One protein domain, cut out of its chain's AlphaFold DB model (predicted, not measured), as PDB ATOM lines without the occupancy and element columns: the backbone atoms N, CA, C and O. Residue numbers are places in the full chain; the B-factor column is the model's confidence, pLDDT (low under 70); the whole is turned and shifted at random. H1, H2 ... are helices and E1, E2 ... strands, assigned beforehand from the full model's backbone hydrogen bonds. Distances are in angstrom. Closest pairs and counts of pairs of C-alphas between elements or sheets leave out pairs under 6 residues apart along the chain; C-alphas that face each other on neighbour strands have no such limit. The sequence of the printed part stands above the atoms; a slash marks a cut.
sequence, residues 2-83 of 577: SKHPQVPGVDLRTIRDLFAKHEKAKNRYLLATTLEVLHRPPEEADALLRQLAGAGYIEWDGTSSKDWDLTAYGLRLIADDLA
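This is residues 2 to 83 of the 577 residues of an uncharacterized protein of Rhizobium meliloti (UniProt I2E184). What is the main picture? Four short helices at steep angles and one small strand hairpin make a ring: H1, H2, H3, hairpin E1 E2 and H4 follow round it, and H4 packs back on H1. What is printed? The printed part has 82 residues, with four named helices and two named strands in the order H1 H2 H3 E1 E2 H4; the sheet E1 - E2 is antiparallel, and the class is mostly helix. How large is it? It is compact, with a radius of gyration of the C-alphas of 11.7 A and spans of 33 by 23 by 21 A.

How do the first helices stand? H1, residues 12 to 24, touches H2, residues 30 to 37, with residues 18 to 22 alone, at a steep tilt of 67 degrees; the closest C-alphas, of His 22 and Thr 33, are 6.0 A apart. H2 touches H3, residues 42 to 54, at a steep tilt of 62 degrees, with the C-alphas of Thr 34 and Ala 45 closest at 6.3 A. What follows? E1, residues 58 to 60, and E2, residues 68 to 70, form a hairpin, with N 59 and O 69 within hydrogen-bond range at 2.9 A. The closest C-alphas of H3 and E1, of Ala 53 and Glu 59, are 5.6 A apart. Where does H4, residues 72 to 79, stand? It touches residues 16 to 20 of H1, about perpendicular at 83 degrees, with the C-alphas of Arg 16 and Ile 78 closest at 5.2 A. Are the helix backbones complete? Every O i to N i+4 pair is within hydrogen-bond range in H1, H2, H3 and H4.

Where does H1 begin? C-alpha 12 is at (-21.364, -31.550, 41.645), and H1 measures 18.4 A from first to last C-alpha; H3 measures 18.1 A. Where does H4 end? C-alpha 79 is at (-13.209, -24.575, 35.573).

Which C-alphas are farthest apart? Those of Thr 63 and Ala 83, at 36.2 A. Is there a cut or low confidence? The printed part has no cut and no long link; pLDDT is under 70 at residues 2 to 3, 26 to 27 and 62 to 65.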
ATOM      1  N   SER A   2     -24.026 -23.929  47.873       53.81
ATOM      2  CA  SER A   2     -23.101 -24.153  46.744       53.81
ATOM      3  C   SER A   2     -23.099 -22.960  45.768       53.81
ATOM      4  O   SER A   2     -24.051 -22.185  45.735       53.81
ATOM      5  N   LYS A   3     -22.007 -22.737  45.021       65.75
ATOM      6  CA  LYS A   3     -21.949 -21.741  43.919       65.75
ATOM      7  C   LYS A   3     -22.776 -22.170  42.695       65.75
ATOM      8  O   LYS A   3     -22.974 -21.378  41.779       65.75
ATOM      9  N   HIS A   4     -23.192 -23.431  42.718       74.19
ATOM     10  CA  HIS A   4     -23.704 -24.227  41.624       74.19
ATOM     11  C   HIS A   4     -25.063 -24.829  42.035       74.19
ATOM     12  O   HIS A   4     -25.115 -25.408  43.129       74.19
ATOM     13  N   PRO A   5     -26.149 -24.656  41.248       75.94
ATOM     14  CA  PRO A   5     -27.401 -25.384  41.338       75.94
ATOM     15  C   PRO A   5     -27.185 -26.844  41.701       75.94
ATOM     16  O   PRO A   5     -26.357 -27.546  41.129       75.94
ATOM     17  N   GLN A   6     -27.933 -27.302  42.694       80.12
ATOM     18  CA  GLN A   6     -27.910 -28.708  43.053       80.12
ATOM     19  C   GLN A   6     -28.866 -29.467  42.147       80.12
ATOM     20  O   GLN A   6     -30.001 -29.046  41.938       80.12
ATOM     21  N   VAL A   7     -28.399 -30.606  41.652       83.38
ATOM     22  CA  VAL A   7     -29.200 -31.531  40.861       83.38
ATOM     23  C   VAL A   7     -29.485 -32.740  41.754       83.38
ATOM     24  O   VAL A   7     -28.542 -33.337  42.280       83.38
ATOM     25  N   PRO A   8     -30.756 -33.088  42.010       81.50
ATOM     26  CA  PRO A   8     -31.088 -34.214  42.874       81.50
ATOM     27  C   PRO A   8     -30.423 -35.520  42.413       81.50
ATOM     28  O   PRO A   8     -30.472 -35.878  41.242       81.50
ATOM     29  N   GLY A   9     -29.817 -36.256  43.347       82.38
ATOM     30  CA  GLY A   9     -29.267 -37.591  43.081       82.38
ATOM     31  C   GLY A   9     -27.920 -37.638  42.347       82.38
ATOM     32  O   GLY A   9     -27.443 -38.739  42.076       82.38
ATOM     33  N   VAL A  10     -27.291 -36.495  42.042       86.25
ATOM     34  CA  VAL A  10     -25.927 -36.438  41.489       86.25
ATOM     35  C   VAL A  10     -25.156 -35.291  42.135       86.25
ATOM     36  O   VAL A  10     -25.614 -34.150  42.154       86.25
ATOM     37  N   ASP A  11     -23.977 -35.577  42.681       90.50
ATOM     38  CA  ASP A  11     -23.140 -34.534  43.260       90.50
ATOM     39  C   ASP A  11     -22.399 -33.717  42.187       90.50
ATOM     40  O   ASP A  11     -22.172 -34.147  41.054       90.50
ATOM     41  N   LEU A  12     -21.997 -32.501  42.561       88.88
ATOM     42  CA  LEU A  12     -21.364 -31.550  41.645       88.88
ATOM     43  C   LEU A  12     -20.025 -32.033  41.087       88.88
ATOM     44  O   LEU A  12     -19.651 -31.618  39.990       88.88
ATOM     45  N   ARG A  13     -19.300 -32.889  41.817       90.75
ATOM     46  CA  ARG A  13     -18.028 -33.426  41.337       90.75
ATOM     47  C   ARG A  13     -18.277 -34.413  40.204       90.75
ATOM     48  O   ARG A  13     -17.602 -34.314  39.187       90.75
ATOM     49  N   THR A  14     -19.284 -35.274  40.326       91.69
ATOM     50  CA  THR A  14     -19.693 -36.170  39.236       91.69
ATOM     51  C   THR A  14     -20.121 -35.404  37.983       91.69
ATOM     52  O   THR A  14     -19.694 -35.759  36.886       91.69
ATOM     53  N   ILE A  15     -20.903 -34.327  38.126       93.56
ATOM     54  CA  ILE A  15     -21.321 -33.487  36.984       93.56
ATOM     55  C   ILE A  15     -20.101 -32.821  36.332       93.56
ATOM     56  O   ILE A  15     -19.939 -32.859  35.112       93.56
ATOM     57  N   ARG A  16     -19.204 -32.253  37.146       93.69
ATOM     58  CA  ARG A  16     -17.962 -31.637  36.672       93.69
ATOM     59  C   ARG A  16     -17.085 -32.633  35.913       93.69
ATOM     60  O   ARG A  16     -16.597 -32.307  34.833       93.69
ATOM     61  N   ASP A  17     -16.884 -33.826  36.467       92.44
ATOM     62  CA  ASP A  17     -16.052 -34.867  35.864       92.44
ATOM     63  C   ASP A  17     -16.661 -35.373  34.544       92.44
ATOM     64  O   ASP A  17     -15.923 -35.591  33.580       92.44
ATOM     65  N   LEU A  18     -17.996 -35.490  34.462       94.06
ATOM     66  CA  LEU A  18     -18.718 -35.798  33.223       94.06
ATOM     67  C   LEU A  18     -18.433 -34.752  32.136       94.06
ATOM     68  O   LEU A  18     -17.987 -35.111  31.046       94.06
ATOM     69  N   PHE A  19     -18.634 -33.467  32.435       94.31
ATOM     70  CA  PHE A  19     -18.411 -32.390  31.464       94.31
ATOM     71  C   PHE A  19     -16.937 -32.271  31.066       94.31
ATOM     72  O   PHE A  19     -16.619 -32.122  29.888       94.31
ATOM     73  N   ALA A  20     -16.014 -32.420  32.020       91.88
ATOM     74  CA  ALA A  20     -14.581 -32.393  31.742       91.88
ATOM     75  C   ALA A  20     -14.138 -33.551  30.832       91.88
ATOM     76  O   ALA A  20     -13.220 -33.385  30.024       91.88
ATOM     77  N   LYS A  21     -14.761 -34.730  30.959       90.69
ATOM     78  CA  LYS A  21     -14.534 -35.858  30.045       90.69
ATOM     79  C   LYS A  21     -15.140 -35.600  28.669       90.69
ATOM     80  O   LYS A  21     -14.456 -35.840  27.677       90.69
ATOM     81  N   HIS A  22     -16.360 -35.070  28.609       91.81
ATOM     82  CA  HIS A  22     -17.034 -34.728  27.356       91.81
ATOM     83  C   HIS A  22     -16.219 -33.726  26.520       91.81
ATOM     84  O   HIS A  22     -15.885 -34.011  25.371       91.81
ATOM     85  N   GLU A  23     -15.759 -32.633  27.137       89.75
ATOM     86  CA  GLU A  23     -14.920 -31.613  26.486       89.75
ATOM     87  C   GLU A  23     -13.607 -32.182  25.922       89.75
ATOM     88  O   GLU A  23     -13.120 -31.768  24.866       89.75
ATOM     89  N   LYS A  24     -13.013 -33.166  26.610       87.38
ATOM     90  CA  LYS A  24     -11.806 -33.856  26.129       87.38
ATOM     91  C   LYS A  24     -12.095 -34.805  24.972       87.38
ATOM     92  O   LYS A  24     -11.217 -35.009  24.135       87.38
ATOM     93  N   ALA A  25     -13.286 -35.397  24.937       79.94
ATOM     94  CA  ALA A  25     -13.665 -36.430  23.983       79.94
ATOM     95  C   ALA A  25     -14.071 -35.897  22.597       79.94
ATOM     96  O   ALA A  25     -14.324 -36.736  21.743       79.94
ATOM     97  N   LYS A  26     -14.116 -34.564  22.394       66.81
ATOM     98  CA  LYS A  26     -14.385 -33.806  21.144       66.81
ATOM     99  C   LYS A  26     -15.086 -34.595  20.021       66.81
ATOM    100  O   LYS A  26     -14.474 -35.455  19.396       66.81
ATOM    101  N   ASN A  27     -16.302 -34.178  19.652       68.31
ATOM    102  CA  ASN A  27     -17.168 -34.809  18.633       68.31
ATOM    103  C   ASN A  27     -17.835 -36.127  19.076       68.31
ATOM    104  O   ASN A  27     -18.167 -36.968  18.241       68.31
ATOM    105  N   ARG A  28     -18.038 -36.321  20.380       82.81
ATOM    106  CA  ARG A  28     -18.833 -37.427  20.932       82.81
ATOM    107  C   ARG A  28     -20.086 -36.845  21.565       82.81
ATOM    108  O   ARG A  28     -19.987 -35.797  22.186       82.81
ATOM    109  N   TYR A  29     -21.219 -37.533  21.457       91.69
ATOM    110  CA  TYR A  29     -22.449 -37.070  22.091       91.69
ATOM    111  C   TYR A  29     -22.324 -37.032  23.631       91.69
ATOM    112  O   TYR A  29     -21.704 -37.917  24.240       91.69
ATOM    113  N   LEU A  30     -22.909 -36.038  24.295       93.44
ATOM    114  CA  LEU A  30     -23.018 -35.961  25.745       93.44
ATOM    115  C   LEU A  30     -23.872 -37.110  26.280       93.44
ATOM    116  O   LEU A  30     -23.510 -37.673  27.317       93.44
ATOM    117  N   LEU A  31     -24.913 -37.550  25.557       93.69
ATOM    118  CA  LEU A  31     -25.616 -38.791  25.903       93.69
ATOM    119  C   LEU A  31     -24.649 -39.983  25.936       93.69
ATOM    120  O   LEU A  31     -24.580 -40.677  26.948       93.69
ATOM    121  N   ALA A  32     -23.830 -40.170  24.895       93.19
ATOM    122  CA  ALA A  32     -22.829 -41.244  24.853       93.19
ATOM    123  C   ALA A  32     -21.823 -41.142  26.008       93.19
ATOM    124  O   ALA A  32     -21.492 -42.135  26.651       93.19
ATOM    125  N   THR A  33     -21.369 -39.926  26.315       93.44
ATOM    126  CA  THR A  33     -20.443 -39.687  27.430       93.44
ATOM    127  C   THR A  33     -21.098 -40.027  28.775       93.44
ATOM    128  O   THR A  33     -20.471 -40.634  29.640       93.44
ATOM    129  N   THR A  34     -22.379 -39.701  28.946       94.12
ATOM    130  CA  THR A  34     -23.164 -39.998  30.157       94.12
ATOM    131  C   THR A  34     -23.363 -41.503  30.335       94.12
ATOM    132  O   THR A  34     -23.113 -42.043  31.413       94.12
ATOM    133  N   LEU A  35     -23.738 -42.188  29.255       92.69
ATOM    134  CA  LEU A  35     -23.868 -43.643  29.151       92.69
ATOM    135  C   LEU A  35     -22.564 -44.388  29.489       92.69
ATOM    136  O   LEU A  35     -22.592 -45.484  30.056       92.69
ATOM    137  N   GLU A  36     -21.423 -43.819  29.108       88.94
ATOM    138  CA  GLU A  36     -20.092 -44.385  29.330       88.94
ATOM    139  C   GLU A  36     -19.578 -44.128  30.748       88.94
ATOM    140  O   GLU A  36     -19.061 -45.043  31.379       88.94
ATOM    141  N   VAL A  37     -19.734 -42.906  31.265       89.50
ATOM    142  CA  VAL A  37     -19.110 -42.470  32.527       89.50
ATOM    143  C   VAL A  37     -19.977 -42.762  33.746       89.50
ATOM    144  O   VAL A  37     -19.442 -43.070  34.807       89.50
ATOM    145  N   LEU A  38     -21.300 -42.633  33.617       90.56
ATOM    146  CA  LEU A  38     -22.231 -42.831  34.733       90.56
ATOM    147  C   LEU A  38     -22.883 -44.211  34.728       90.56
ATOM    148  O   LEU A  38     -23.600 -44.535  35.672       90.56
ATOM    149  N   HIS A  39     -22.649 -45.007  33.679       90.12
ATOM    150  CA  HIS A  39     -23.161 -46.372  33.548       90.12
ATOM    151  C   HIS A  39     -24.688 -46.461  33.729       90.12
ATOM    152  O   HIS A  39     -25.206 -47.400  34.331       90.12
ATOM    153  N   ARG A  40     -25.431 -45.467  33.234       90.19
ATOM    154  CA  ARG A  40     -26.900 -45.436  33.297       90.19
ATOM    155  C   ARG A  40     -27.508 -45.901  31.974       90.19
ATOM    156  O   ARG A  40     -26.915 -45.593  30.942       90.19
ATOM    157  N   PRO A  41     -28.663 -46.589  31.982       91.81
ATOM    158  CA  PRO A  41     -29.458 -46.827  30.781       91.81
ATOM    159  C   PRO A  41     -29.850 -45.519  30.070       91.81
ATOM    160  O   PRO A  41     -29.901 -44.469  30.723       91.81
ATOM    161  N   PRO A  42     -30.155 -45.558  28.761       92.25
ATOM    162  CA  PRO A  42     -30.519 -44.383  27.964       92.25
ATOM    163  C   PRO A  42     -31.612 -43.511  28.577       92.25
ATOM    164  O   PRO A  42     -31.473 -42.291  28.607       92.25
ATOM    165  N   GLU A  43     -32.661 -44.108  29.134       92.81
ATOM    166  CA  GLU A  43     -33.788 -43.387  29.728       92.81
ATOM    167  C   GLU A  43     -33.405 -42.675  31.030       92.81
ATOM    168  O   GLU A  43     -33.813 -41.537  31.269       92.81
ATOM    169  N   GLU A  44     -32.595 -43.323  31.868       92.94
ATOM    170  CA  GLU A  44     -32.066 -42.721  33.095       92.94
ATOM    171  C   GLU A  44     -31.047 -41.615  32.789       92.94
ATOM    172  O   GLU A  44     -30.993 -40.602  33.496       92.94
ATOM    173  N   ALA A  45     -30.243 -41.795  31.738       94.00
ATOM    174  CA  ALA A  45     -29.296 -40.799  31.255       94.00
ATOM    175  C   ALA A  45     -30.019 -39.574  30.667       94.00
ATOM    176  O   ALA A  45     -29.694 -38.453  31.045       94.00
ATOM    177  N   ASP A  46     -31.042 -39.771  29.829       93.69
ATOM    178  CA  ASP A  46     -31.916 -38.709  29.304       93.69
ATOM    179  C   ASP A  46     -32.586 -37.916  30.432       93.69
ATOM    180  O   ASP A  46     -32.563 -36.684  30.433       93.69
ATOM    181  N   ALA A  47     -33.138 -38.614  31.430       92.69
ATOM    182  CA  ALA A  47     -33.758 -37.971  32.581       92.69
ATOM    183  C   ALA A  47     -32.761 -37.107  33.362       92.69
ATOM    184  O   ALA A  47     -33.098 -35.985  33.744       92.69
ATOM    185  N   LEU A  48     -31.535 -37.596  33.569       93.19
ATOM    186  CA  LEU A  48     -30.476 -36.817  34.202       93.19
ATOM    187  C   LEU A  48     -30.090 -35.601  33.355       93.19
ATOM    188  O   LEU A  48     -30.021 -34.499  33.890       93.19
ATOM    189  N   LEU A  49     -29.861 -35.766  32.053       93.81
ATOM    190  CA  LEU A  49     -29.467 -34.666  31.170       93.81
ATOM    191  C   LEU A  49     -30.529 -33.563  31.150       93.81
ATOM    192  O   LEU A  49     -30.204 -32.394  31.340       93.81
ATOM    193  N   ARG A  50     -31.815 -33.917  31.095       90.81
ATOM    194  CA  ARG A  50     -32.905 -32.937  31.238       90.81
ATOM    195  C   ARG A  50     -32.905 -32.227  32.595       90.81
ATOM    196  O   ARG A  50     -33.217 -31.041  32.650       90.81
ATOM    197  N   GLN A  51     -32.530 -32.902  33.684       89.50
ATOM    198  CA  GLN A  51     -32.351 -32.241  34.985       89.50
ATOM    199  C   GLN A  51     -31.148 -31.287  34.987       89.50
ATOM    200  O   GLN A  51     -31.249 -30.189  35.531       89.50
ATOM    201  N   LEU A  52     -30.029 -31.670  34.360       91.50
ATOM    202  CA  LEU A  52     -28.858 -30.798  34.196       91.50
ATOM    203  C   LEU A  52     -29.199 -29.560  33.357       91.50
ATOM    204  O   LEU A  52     -28.749 -28.460  33.675       91.50
ATOM    205  N   ALA A  53     -30.030 -29.733  32.332       89.88
ATOM    206  CA  ALA A  53     -30.522 -28.652  31.492       89.88
ATOM    207  C   ALA A  53     -31.483 -27.724  32.244       89.88
ATOM    208  O   ALA A  53     -31.342 -26.505  32.182       89.88
ATOM    209  N   GLY A  54     -32.391 -28.285  33.048       84.38
ATOM    210  CA  GLY A  54     -33.238 -27.509  33.961       84.38
ATOM    211  C   GLY A  54     -32.444 -26.744  35.030       84.38
ATOM    212  O   GLY A  54     -32.912 -25.729  35.534       84.38
ATOM    213  N   ALA A  55     -31.228 -27.192  35.351       84.19
ATOM    214  CA  ALA A  55     -30.281 -26.479  36.208       84.19
ATOM    215  C   ALA A  55     -29.385 -25.476  35.444       84.19
ATOM    216  O   ALA A  55     -28.520 -24.842  36.052       84.19
ATOM    217  N   GLY A  56     -29.573 -25.331  34.127       85.94
ATOM    218  CA  GLY A  56     -28.868 -24.374  33.272       85.94
ATOM    219  C   GLY A  56     -27.448 -24.779  32.870       85.94
ATOM    220  O   GLY A  56     -26.730 -23.961  32.299       85.94
ATOM    221  N   TYR A  57     -27.004 -26.005  33.167       88.44
ATOM    222  CA  TYR A  57     -25.643 -26.455  32.842       88.44
ATOM    223  C   TYR A  57     -25.438 -26.781  31.369       88.44
ATOM    224  O   TYR A  57     -24.338 -26.598  30.845       88.44
ATOM    225  N   ILE A  58     -26.482 -27.297  30.738       91.50
ATOM    226  CA  ILE A  58     -26.474 -27.740  29.351       91.50
ATOM    227  C   ILE A  58     -27.732 -27.232  28.663       91.50
ATOM    228  O   ILE A  58     -28.736 -26.952  29.320       91.50
ATOM    229  N   GLU A  59     -27.675 -27.119  27.352       88.62
ATOM    230  CA  GLU A  59     -28.811 -26.753  26.522       88.62
ATOM    231  C   GLU A  59     -29.024 -27.807  25.446       88.62
ATOM    232  O   GLU A  59     -28.089 -28.460  24.988       88.62
ATOM    233  N   TRP A  60     -30.288 -28.028  25.103       86.31
ATOM    234  CA  TRP A  60     -30.638 -28.926  24.017       86.31
ATOM    235  C   TRP A  60     -30.471 -28.153  22.714       86.31
ATOM    236  O   TRP A  60     -31.300 -27.295  22.418       86.31
ATOM    237  N   ASP A  61     -29.420 -28.445  21.944       76.88
ATOM    238  CA  ASP A  61     -29.224 -27.826  20.629       76.88
ATOM    239  C   ASP A  61     -30.414 -28.192  19.738       76.88
ATOM    240  O   ASP A  61     -31.023 -27.335  19.101       76.88
ATOM    241  N   GLY A  62     -30.803 -29.474  19.714       65.25
ATOM    242  CA  GLY A  62     -32.000 -29.944  19.012       65.25
ATOM    243  C   GLY A  62     -32.044 -29.650  17.507       65.25
ATOM    244  O   GLY A  62     -32.961 -30.120  16.830       65.25
ATOM    245  N   THR A  63     -31.061 -28.937  16.944       64.94
ATOM    246  CA  THR A  63     -31.022 -28.444  15.566       64.94
ATOM    247  C   THR A  63     -29.801 -28.961  14.815       64.94
ATOM    248  O   THR A  63     -30.010 -29.665  13.824       64.94
ATOM    249  N   SER A  64     -28.573 -28.713  15.289       57.00
ATOM    250  CA  SER A  64     -27.329 -29.118  14.612       57.00
ATOM    251  C   SER A  64     -26.739 -30.437  15.109       57.00
ATOM    252  O   SER A  64     -26.526 -31.338  14.298       57.00
ATOM    253  N   SER A  65     -26.485 -30.576  16.410       61.28
ATOM    254  CA  SER A  65     -25.866 -31.774  17.001       61.28
ATOM    255  C   SER A  65     -26.887 -32.837  17.424       61.28
ATOM    256  O   SER A  65     -26.518 -33.995  17.597       61.28
ATOM    257  N   LYS A  66     -28.174 -32.459  17.540       75.38
ATOM    258  CA  LYS A  66     -29.281 -33.305  18.052       75.38
ATOM    259  C   LYS A  66     -28.932 -33.973  19.383       75.38
ATOM    260  O   LYS A  66     -29.316 -35.107  19.647       75.38
ATOM    261  N   ASP A  67     -28.185 -33.237  20.188       84.62
ATOM    262  CA  ASP A  67     -27.665 -33.636  21.479       84.62
ATOM    263  C   ASP A  67     -27.547 -32.377  22.356       84.62
ATOM    264  O   ASP A  67     -28.160 -31.342  22.071       84.62
ATOM    265  N   TRP A  68     -26.812 -32.480  23.454       89.44
ATOM    266  CA  TRP A  68     -26.668 -31.431  24.445       89.44
ATOM    267  C   TRP A  68     -25.353 -30.674  24.294       89.44
ATOM    268  O   TRP A  68     -24.287 -31.289  24.283       89.44
ATOM    269  N   ASP A  69     -25.432 -29.349  24.320       88.25
ATOM    270  CA  ASP A  69     -24.271 -28.470  24.382       88.25
ATOM    271  C   ASP A  69     -24.057 -27.942  25.801       88.25
ATOM    272  O   ASP A  69     -24.999 -27.711  26.565       88.25
ATOM    273  N   LEU A  70     -22.793 -27.742  26.180       89.81
ATOM    274  CA  LEU A  70     -22.467 -27.102  27.451       89.81
ATOM    275  C   LEU A  70     -22.753 -25.603  27.364       89.81
ATOM    276  O   LEU A  70     -22.180 -24.894  26.537       89.81
ATOM    277  N   THR A  71     -23.550 -25.088  28.300       86.88
ATOM    278  CA  THR A  71     -23.729 -23.639  28.421       86.88
ATOM    279  C   THR A  71     -22.464 -22.995  28.997       86.88
ATOM    280  O   THR A  71     -21.592 -23.656  29.579       86.88
ATOM    281  N   ALA A  72     -22.393 -21.660  28.967       82.62
ATOM    282  CA  ALA A  72     -21.370 -20.907  29.704       82.62
ATOM    283  C   ALA A  72     -21.304 -21.296  31.197       82.62
ATOM    284  O   ALA A  72     -20.255 -21.183  31.838       82.62
ATOM    285  N   TYR A  73     -22.417 -21.774  31.752       81.81
ATOM    286  CA  TYR A  73     -22.504 -22.221  33.127       81.81
ATOM    287  C   TYR A  73     -21.922 -23.628  33.341       81.81
ATOM    288  O   TYR A  73     -21.159 -23.829  34.290       81.81
ATOM    289  N   GLY A  74     -22.183 -24.571  32.429       87.31
ATOM    290  CA  GLY A  74     -21.514 -25.880  32.399       87.31
ATOM    291  C   GLY A  74     -19.993 -25.756  32.263       87.31
ATOM    292  O   GLY A  74     -19.244 -26.361  33.034       87.31
ATOM    293  N   LEU A  75     -19.526 -24.877  31.370       88.06
ATOM    294  CA  LEU A  75     -18.098 -24.576  31.202       88.06
ATOM    295  C   LEU A  75     -17.472 -23.977  32.470       88.06
ATOM    296  O   LEU A  75     -16.347 -24.319  32.844       88.06
ATOM    297  N   ARG A  76     -18.213 -23.125  33.189       83.56
ATOM    298  CA  ARG A  76     -17.766 -22.584  34.477       83.56
ATOM    299  C   ARG A  76     -17.622 -23.672  35.540       83.56
ATOM    300  O   ARG A  76     -16.674 -23.617  36.317       83.56
ATOM    301  N   LEU A  77     -18.533 -24.646  35.584       87.12
ATOM    302  CA  LEU A  77     -18.439 -25.766  36.523       87.12
ATOM    303  C   LEU A  77     -17.171 -26.602  36.284       87.12
ATOM    304  O   LEU A  77     -16.523 -26.997  37.250       87.12
ATOM    305  N   ILE A  78     -16.777 -26.824  35.024       89.56
ATOM    306  CA  ILE A  78     -15.516 -27.508  34.681       89.56
ATOM    307  C   ILE A  78     -14.309 -26.769  35.276       89.56
ATOM    308  O   ILE A  78     -13.419 -27.398  35.867       89.56
ATOM    309  N   ALA A  79     -14.295 -25.442  35.125       82.94
ATOM    310  CA  ALA A  79     -13.209 -24.575  35.573       82.94
ATOM    311  C   ALA A  79     -13.140 -24.403  37.103       82.94
ATOM    312  O   ALA A  79     -12.060 -24.131  37.625       82.94
ATOM    313  N   ASP A  80     -14.255 -24.571  37.818       81.12
ATOM    314  CA  ASP A  80     -14.320 -24.434  39.278       81.12
ATOM    315  C   ASP A  80     -13.613 -25.611  39.970       81.12
ATOM    316  O   ASP A  80     -13.855 -26.777  39.660       81.12
ATOM    317  N   ASP A  81     -12.744 -25.329  40.938       74.44
ATOM    318  CA  ASP A  81     -12.063 -26.357  41.730       74.44
ATOM    319  C   ASP A  81     -12.972 -27.005  42.791       74.44
ATOM    320  O   ASP A  81     -12.566 -27.980  43.430       74.44
ATOM    321  N   LEU A  82     -14.209 -26.506  42.930       77.25
ATOM    322  CA  LEU A  82     -15.205 -26.895  43.928       77.25
ATOM    323  C   LEU A  82     -14.707 -26.705  45.370       77.25
ATOM    324  O   LEU A  82     -15.197 -27.364  46.293       77.25
ATOM    325  N   ALA A  83     -13.747 -25.799  45.585       75.25
ATOM    326  CA  ALA A  83     -13.239 -25.500  46.914       75.25
ATOM    327  C   ALA A  83     -14.321 -24.864  47.815       75.25
ATOM    328  O   ALA A  83     -15.232 -24.171  47.331       75.25
TER     329      ALA A  83